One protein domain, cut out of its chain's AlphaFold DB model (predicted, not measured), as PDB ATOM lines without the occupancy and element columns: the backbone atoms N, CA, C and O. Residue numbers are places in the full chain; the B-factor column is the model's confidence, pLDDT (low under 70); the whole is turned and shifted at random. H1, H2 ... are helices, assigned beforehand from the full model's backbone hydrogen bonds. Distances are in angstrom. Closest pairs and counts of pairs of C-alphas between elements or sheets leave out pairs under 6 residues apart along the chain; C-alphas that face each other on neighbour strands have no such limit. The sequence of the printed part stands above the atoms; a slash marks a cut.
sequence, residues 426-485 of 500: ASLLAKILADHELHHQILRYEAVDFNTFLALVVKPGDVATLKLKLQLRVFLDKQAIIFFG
ATOM      1  N   ALA A 426     304.089 248.575 156.215       96.62
ATOM      2  CA  ALA A 426     303.021 248.570 157.212       96.62
ATOM      3  C   ALA A 426     301.714 249.135 156.641       96.62
ATOM      4  O   ALA A 426     300.644 248.559 156.844       96.62
ATOM      5  N   SER A 427     301.802 250.224 155.870       96.62
ATOM      6  CA  SER A 427     300.640 250.806 155.195       96.62
ATOM      7  C   SER A 427     300.048 249.845 154.160       96.62
ATOM      8  O   SER A 427     298.829 249.723 154.067       96.62
ATOM      9  N   LEU A 428     300.891 249.122 153.414       97.25
ATOM     10  CA  LEU A 428     300.422 248.122 152.455       97.25
ATOM     11  C   LEU A 428     299.716 246.945 153.143       97.25
ATOM     12  O   LEU A 428     298.644 246.550 152.697       97.25
ATOM     13  N   LEU A 429     300.267 246.417 154.242       97.81
ATOM     14  CA  LEU A 429     299.614 245.355 155.018       97.81
ATOM     15  C   LEU A 429     298.253 245.793 155.557       97.81
ATOM     16  O   LEU A 429     297.288 245.045 155.435       97.81
ATOM     17  N   ALA A 430     298.158 247.008 156.099       97.94
ATOM     18  CA  ALA A 430     296.891 247.544 156.589       97.94
ATOM     19  C   ALA A 430     295.833 247.622 155.474       97.94
ATOM     20  O   ALA A 430     294.679 247.279 155.703       97.94
ATOM     21  N   LYS A 431     296.229 248.006 154.251       97.88
ATOM     22  CA  LYS A 431     295.324 248.020 153.089       97.88
ATOM     23  C   LYS A 431     294.906 246.621 152.645       97.88
ATOM     24  O   LYS A 431     293.748 246.436 152.296       97.88
ATOM     25  N   ILE A 432     295.819 245.648 152.680       98.00
ATOM     26  CA  ILE A 432     295.491 244.247 152.376       98.00
ATOM     27  C   ILE A 432     294.496 243.698 153.404       98.00
ATOM     28  O   ILE A 432     293.565 243.008 153.024       98.00
ATOM     29  N   LEU A 433     294.667 244.017 154.690       97.94
ATOM     30  CA  LEU A 433     293.749 243.585 155.748       97.94
ATOM     31  C   LEU A 433     292.385 244.285 155.682       97.94
ATOM     32  O   LEU A 433     291.388 243.688 156.076       97.94
ATOM     33  N   ALA A 434     292.342 245.530 155.199       98.19
ATOM     34  CA  ALA A 434     291.096 246.263 154.990       98.19
ATOM     35  C   ALA A 434     290.267 245.696 153.822       98.19
ATOM     36  O   ALA A 434     289.038 245.737 153.865       98.19
ATOM     37  N   ASP A 435     290.922 245.149 152.795       98.12
ATOM     38  CA  ASP A 435     290.264 244.437 151.700       98.12
ATOM     39  C   ASP A 435     290.041 242.964 152.083       98.12
ATOM     40  O   ASP A 435     290.884 242.088 151.867       98.12
ATOM     41  N   HIS A 436     288.886 242.692 152.697       98.12
ATOM     42  CA  HIS A 436     288.534 241.361 153.189       98.12
ATOM     43  C   HIS A 436     288.572 240.284 152.097       98.12
ATOM     44  O   HIS A 436     288.968 239.151 152.380       98.12
ATOM     45  N   GLU A 437     288.184 240.608 150.861       98.12
ATOM     46  CA  GLU A 437     288.153 239.636 149.766       98.12
ATOM     47  C   GLU A 437     289.573 239.238 149.359       98.12
ATOM     48  O   GLU A 437     289.901 238.046 149.325       98.12
ATOM     49  N   LEU A 438     290.442 240.233 149.156       98.19
ATOM     50  CA  LEU A 438     291.856 240.014 148.871       98.19
ATOM     51  C   LEU A 438     292.545 239.240 150.002       98.19
ATOM     52  O   LEU A 438     293.291 238.291 149.753       98.19
ATOM     53  N   HIS A 439     292.278 239.610 151.255       98.38
ATOM     54  CA  HIS A 439     292.831 238.919 152.414       98.38
ATOM     55  C   HIS A 439     292.401 237.443 152.458       98.38
ATOM     56  O   HIS A 439     293.235 236.559 152.666       98.38
ATOM     57  N   HIS A 440     291.125 237.144 152.197       98.38
ATOM     58  CA  HIS A 440     290.639 235.766 152.147       98.38
ATOM     59  C   HIS A 440     291.215 234.964 150.971       98.38
ATOM     60  O   HIS A 440     291.492 233.776 151.152       98.38
ATOM     61  N   GLN A 441     291.446 235.576 149.805       98.31
ATOM     62  CA  GLN A 441     292.143 234.922 148.687       98.31
ATOM     63  C   GLN A 441     293.573 234.523 149.074       98.31
ATOM     64  O   GLN A 441     293.990 233.388 148.831       98.31
ATOM     65  N   ILE A 442     294.297 235.414 149.761       98.19
ATOM     66  CA  ILE A 442     295.653 235.136 150.256       98.19
ATOM     67  C   ILE A 442     295.640 233.979 151.265       98.19
ATOM     68  O   ILE A 442     296.467 233.073 151.164       98.19
ATOM     69  N   LEU A 443     294.678 233.953 152.196       98.12
ATOM     70  CA  LEU A 443     294.531 232.858 153.169       98.12
ATOM     71  C   LEU A 443     294.212 231.504 152.517       98.12
ATOM     72  O   LEU A 443     294.540 230.460 153.076       98.12
ATOM     73  N   ARG A 444     293.591 231.505 151.333       98.50
ATOM     74  CA  ARG A 444     293.322 230.298 150.536       98.50
ATOM     75  C   ARG A 444     294.503 229.881 149.654       98.50
ATOM     76  O   ARG A 444     294.384 228.890 148.939       98.50
ATOM     77  N   TYR A 445     295.624 230.605 149.709       97.94
ATOM     78  CA  TYR A 445     296.773 230.436 148.815       97.94
ATOM     79  C   TYR A 445     296.402 230.533 147.329       97.94
ATOM     80  O   TYR A 445     297.032 229.907 146.473       97.94
ATOM     81  N   GLU A 446     295.371 231.311 147.011       98.12
ATOM     82  CA  GLU A 446     294.981 231.562 145.633       98.12
ATOM     83  C   GLU A 446     295.949 232.567 145.002       98.12
ATOM     84  O   GLU A 446     296.439 233.488 145.659       98.12
ATOM     85  N   ALA A 447     296.279 232.368 143.726       97.69
ATOM     86  CA  ALA A 447     297.162 233.290 143.032       97.69
ATOM     87  C   ALA A 447     296.409 234.604 142.772       97.69
ATOM     88  O   ALA A 447     295.327 234.578 142.195       97.69
ATOM     89  N   VAL A 448     296.999 235.738 143.152       98.12
ATOM     90  CA  VAL A 448     296.405 237.078 142.970       98.12
ATOM     91  C   VAL A 448     297.129 237.846 141.855       98.12
ATOM     92  O   VAL A 448     298.341 237.698 141.684       98.12
ATOM     93  N   ASP A 449     296.427 238.680 141.080       97.00
ATOM     94  CA  ASP A 449     297.080 239.531 140.075       97.00
ATOM     95  C   ASP A 449     297.975 240.594 140.742       97.00
ATOM     96  O   ASP A 449     297.581 241.306 141.668       97.00
ATOM     97  N   PHE A 450     299.198 240.745 140.238       96.62
ATOM     98  CA  PHE A 450     300.164 241.737 140.697       96.62
ATOM     99  C   PHE A 450     299.628 243.173 140.583       96.62
ATOM    100  O   PHE A 450     299.985 244.040 141.387       96.62
ATOM    101  N   ASN A 451     298.752 243.436 139.606       95.62
ATOM    102  CA  ASN A 451     298.144 244.755 139.428       95.62
ATOM    103  C   ASN A 451     297.201 245.139 140.577       95.62
ATOM    104  O   ASN A 451     297.129 246.323 140.906       95.62
ATOM    105  N   THR A 452     296.557 244.169 141.236       96.69
ATOM    106  CA  THR A 452     295.698 244.414 142.406       96.69
ATOM    107  C   THR A 452     296.512 245.024 143.546       96.69
ATOM    108  O   THR A 452     296.144 246.056 144.102       96.69
ATOM    109  N   PHE A 453     297.704 244.483 143.819       97.00
ATOM    110  CA  PHE A 453     298.611 245.053 144.819       97.00
ATOM    111  C   PHE A 453     299.172 246.419 144.404       97.00
ATOM    112  O   PHE A 453     299.372 247.290 145.251       97.00
ATOM    113  N   LEU A 454     299.416 246.640 143.107       95.88
ATOM    114  CA  LEU A 454     299.857 247.947 142.617       95.88
ATOM    115  C   LEU A 454     298.787 249.023 142.794       95.88
ATOM    116  O   LEU A 454     299.140 250.132 143.187       95.88
ATOM    117  N   ALA A 455     297.515 248.702 142.557       95.94
ATOM    118  CA  ALA A 455     296.400 249.625 142.756       95.94
ATOM    119  C   ALA A 455     296.248 250.058 144.227       95.94
ATOM    120  O   ALA A 455     295.856 251.189 144.496       95.94
ATOM    121  N   LEU A 456     296.629 249.206 145.187       96.81
ATOM    122  CA  LEU A 456     296.625 249.561 146.612       96.81
ATOM    123  C   LEU A 456     297.756 250.527 146.995       96.81
ATOM    124  O   LEU A 456     297.601 251.349 147.904       96.81
ATOM    125  N   VAL A 457     298.920 250.426 146.347       96.12
ATOM    126  CA  VAL A 457     300.091 251.264 146.671       96.12
ATOM    127  C   VAL A 457     300.054 252.589 145.914       96.12
ATOM    128  O   VAL A 457     300.378 253.636 146.477       96.12
ATOM    129  N   VAL A 458     299.689 252.543 144.636       96.06
ATOM    130  CA  VAL A 458     299.736 253.679 143.723       96.06
ATOM    131  C   VAL A 458     298.418 254.432 143.804       96.06
ATOM    132  O   VAL A 458     297.350 253.852 143.645       96.06
ATOM    133  N   LYS A 459     298.486 255.738 144.064       92.88
ATOM    134  CA  LYS A 459     297.290 256.580 144.072       92.88
ATOM    135  C   LYS A 459     296.668 256.601 142.669       92.88
ATOM    136  O   LYS A 459     297.417 256.587 141.688       92.88
ATOM    137  N   PRO A 460     295.330 256.653 142.549       91.38
ATOM    138  CA  PRO A 460     294.682 256.747 141.247       91.38
ATOM    139  C   PRO A 460     295.233 257.962 140.482       91.38
ATOM    140  O   PRO A 460     295.199 259.081 140.988       91.38
ATOM    141  N   GLY A 461     295.789 257.717 139.292       89.81
ATOM    142  CA  GLY A 461     296.415 258.733 138.434       89.81
ATOM    143  C   GLY A 461     297.948 258.705 138.384       89.81
ATOM    144  O   GLY A 461     298.524 259.220 137.427       89.81
ATOM    145  N   ASP A 462     298.620 258.055 139.339       94.00
ATOM    146  CA  ASP A 462     300.080 257.940 139.327       94.00
ATOM    147  C   ASP A 462     300.552 256.718 138.521       94.00
ATOM    148  O   ASP A 462     299.950 255.643 138.535       94.00
ATOM    149  N   VAL A 463     301.683 256.850 137.819       91.31
ATOM    150  CA  VAL A 463     302.306 255.729 137.098       91.31
ATOM    151  C   VAL A 463     303.297 255.016 138.016       91.31
ATOM    152  O   VAL A 463     304.271 255.603 138.489       91.31
ATOM    153  N   ALA A 464     303.092 253.715 138.229       92.81
ATOM    154  CA  ALA A 464     303.966 252.885 139.052       92.81
ATOM    155  C   ALA A 464     305.422 252.888 138.545       92.81
ATOM    156  O   ALA A 464     305.718 252.403 137.445       92.81
ATOM    157  N   THR A 465     306.360 253.362 139.368       92.62
ATOM    158  CA  THR A 465     307.790 253.313 139.031       92.62
ATOM    159  C   THR A 465     308.316 251.873 139.063       92.62
ATOM    160  O   THR A 465     307.893 251.045 139.869       92.62
ATOM    161  N   LEU A 466     309.299 251.546 138.212       91.62
ATOM    162  CA  LEU A 466     309.925 250.210 138.195       91.62
ATOM    163  C   LEU A 466     310.552 249.830 139.546       91.62
ATOM    164  O   LEU A 466     310.577 248.655 139.909       91.62
ATOM    165  N   LYS A 467     311.056 250.822 140.291       92.19
ATOM    166  CA  LYS A 467     311.618 250.621 141.630       92.19
ATOM    167  C   LYS A 467     310.536 250.185 142.617       92.19
ATOM    168  O   LYS A 467     310.768 249.233 143.354       92.19
ATOM    169  N   LEU A 468     309.368 250.829 142.574       93.69
ATOM    170  CA  LEU A 468     308.219 250.476 143.403       93.69
ATOM    171  C   LEU A 468     307.722 249.061 143.088       93.69
ATOM    172  O   LEU A 468     307.541 248.270 144.004       93.69
ATOM    173  N   LYS A 469     307.603 248.705 141.800       94.19
ATOM    174  CA  LYS A 469     307.244 247.337 141.379       94.19
ATOM    175  C   LYS A 469     308.217 246.296 141.939       94.19
ATOM    176  O   LYS A 469     307.797 245.269 142.459       94.19
ATOM    177  N   LEU A 470     309.523 246.571 141.881       94.31
ATOM    178  CA  LEU A 470     310.531 245.661 142.426       94.31
ATOM    179  C   LEU A 470     310.446 245.546 143.956       94.31
ATOM    180  O   LEU A 470     310.575 244.444 144.480       94.31
ATOM    181  N   GLN A 471     310.228 246.658 144.665       95.31
ATOM    182  CA  GLN A 471     310.037 246.651 146.121       95.31
ATOM    183  C   GLN A 471     308.779 245.873 146.518       95.31
ATOM    184  O   GLN A 471     308.850 245.041 147.416       95.31
ATOM    185  N   LEU A 472     307.671 246.082 145.804       96.06
ATOM    186  CA  LEU A 472     306.419 245.362 146.019       96.06
ATOM    187  C   LEU A 472     306.605 243.856 145.822       96.06
ATOM    188  O   LEU A 472     306.165 243.073 146.652       96.06
ATOM    189  N   ARG A 473     307.330 243.445 144.777       95.69
ATOM    190  CA  ARG A 473     307.648 242.032 144.547       95.69
ATOM    191  C   ARG A 473     308.452 241.424 145.697       95.69
ATOM    192  O   ARG A 473     308.077 240.377 146.204       95.69
ATOM    193  N   VAL A 474     309.528 242.088 146.129       95.88
ATOM    194  CA  VAL A 474     310.349 241.617 147.261       95.88
ATOM    195  C   VAL A 474     309.512 241.492 148.534       95.88
ATOM    196  O   VAL A 474     309.706 240.560 149.309       95.88
ATOM    197  N   PHE A 475     308.572 242.413 148.741       97.12
ATOM    198  CA  PHE A 475     307.638 242.358 149.855       97.12
ATOM    199  C   PHE A 475     306.673 241.161 149.751       97.12
ATOM    200  O   PHE A 475     306.552 240.413 150.718       97.12
ATOM    201  N   LEU A 476     306.045 240.931 148.591       97.19
ATOM    202  CA  LEU A 476     305.146 239.785 148.379       97.19
ATOM    203  C   LEU A 476     305.884 238.445 148.534       97.19
ATOM    204  O   LEU A 476     305.375 237.547 149.202       97.19
ATOM    205  N   ASP A 477     307.116 238.346 148.019       96.75
ATOM    206  CA  ASP A 477     307.984 237.173 148.196       96.75
ATOM    207  C   ASP A 477     308.324 236.942 149.682       96.75
ATOM    208  O   ASP A 477     308.305 235.808 150.159       96.75
ATOM    209  N   LYS A 478     308.599 238.014 150.443       97.56
ATOM    210  CA  LYS A 478     308.882 237.956 151.892       97.56
ATOM    211  C   LYS A 478     307.674 237.477 152.702       97.56
ATOM    212  O   LYS A 478     307.868 236.811 153.714       97.56
ATOM    213  N   GLN A 479     306.460 237.801 152.258       97.50
ATOM    214  CA  GLN A 479     305.206 237.328 152.857       97.50
ATOM    215  C   GLN A 479     304.742 235.972 152.295       97.50
ATOM    216  O   GLN A 479     303.699 235.473 152.705       97.50
ATOM    217  N   ALA A 480     305.504 235.368 151.371       97.38
ATOM    218  CA  ALA A 480     305.160 234.123 150.684       97.38
ATOM    219  C   ALA A 480     303.778 234.146 149.994       97.38
ATOM    220  O   ALA A 480     303.098 233.123 149.909       97.38
ATOM    221  N   ILE A 481     303.365 235.311 149.483       97.81
ATOM    222  CA  ILE A 481     302.098 235.479 148.764       97.81
ATOM    223  C   ILE A 481     302.298 235.074 147.300       97.81
ATOM    224  O   ILE A 481     303.203 235.571 146.629       97.81
ATOM    225  N   ILE A 482     301.445 234.184 146.790       97.06
ATOM    226  CA  ILE A 482     301.490 233.729 145.395       97.06
ATOM    227  C   ILE A 482     300.793 234.770 144.513       97.06
ATOM    228  O   ILE A 482     299.627 235.094 144.721       97.06
ATOM    229  N   PHE A 483     301.490 235.278 143.496       97.19
ATOM    230  CA  PHE A 483     300.933 236.255 142.560       97.19
ATOM    231  C   PHE A 483     301.237 235.898 141.097       97.19
ATOM    232  O   PHE A 483     302.218 235.215 140.794       97.19
ATOM    233  N   PHE A 484     300.403 236.379 140.174       95.44
ATOM    234  CA  PHE A 484     300.592 236.263 138.723       95.44
ATOM    235  C   PHE A 484     300.523 237.646 138.050       95.44
ATOM    236  O   PHE A 484     300.284 238.646 138.708       95.44
ATOM    237  N   GLY A 485     300.804 237.745 136.746       88.81
ATOM    238  CA  GLY A 485     300.534 238.985 135.995       88.81
ATOM    239  C   GLY A 485     301.621 240.069 135.994       88.81
ATOM    240  O   GLY A 485     301.450 241.085 135.324       88.81
TER     241      GLY A 485
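What this domain is: This is residues 426 to 485 of the 500 residues of an uncharacterized protein of Mycena chlorophos (UniProt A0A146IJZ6). A long helix, H4, makes one side of a small helical body, and three shorter helices, H3, H1 and H2, stand across from it, set crosswise where they meet. After H4 the last residues fold back towards the link between H2 and H3, where residues 483 to 484 pair with residues 448 to 449, parallel. The printed part has 60 residues, with four named helices in the order H1, H2, H3, H4 and no named strand; its class is all helix. It is compact, with a radius of gyration of the C-alphas of 11.0 A and spans of 30 by 21 by 20 A.

How they stand to each other: H4, residues 466 to 478, only just touches H3, residues 450 to 457, with 3 pairs of C-alphas within 8 A. It does so with residues 469 to 472 alone; the closest C-alphas, of Leu 454 and Lys 469, are 7.5 A apart, and the lines are about perpendicular at 75 degrees. H3 touches H1, residues 426 to 434, closest at the C-alphas of Leu 428 and Val 457, 6.6 A; they run opposite ways at a steep tilt of 69.8 degrees, only just short of about perpendicular. H1 and H2, residues 436 to 443, touch only at the corner by their link, and only just, with 3 pairs within 8 A; the C-alphas of Leu 433 and His 439 are closest, at 5.8 A, and the lines are about perpendicular at 74 degrees. H4 is apart from H1 and H2, and H2 is apart from H3. In H1, H2, H3 and H4 every O i to N i+4 pair is within hydrogen-bond range.

Where its parts are: H4 is 18.4 A long and ends at C-alpha 478, (308.882, 237.956, 151.892). H1, 12.3 A, begins at C-alpha 426, (303.021, 248.570, 157.212). H2 is 10.4 A and H3 11.2 A long.

The domain as a whole: The two C-alphas farthest apart, of Arg 444 and Gly 461, are 31.1 A apart. The link from H1 to H2 is tight, and those from H2 to H3 and H3 to H4 are short. The printed part has no cut; its mean pLDDT is 96.2, and no printed residue is under 70.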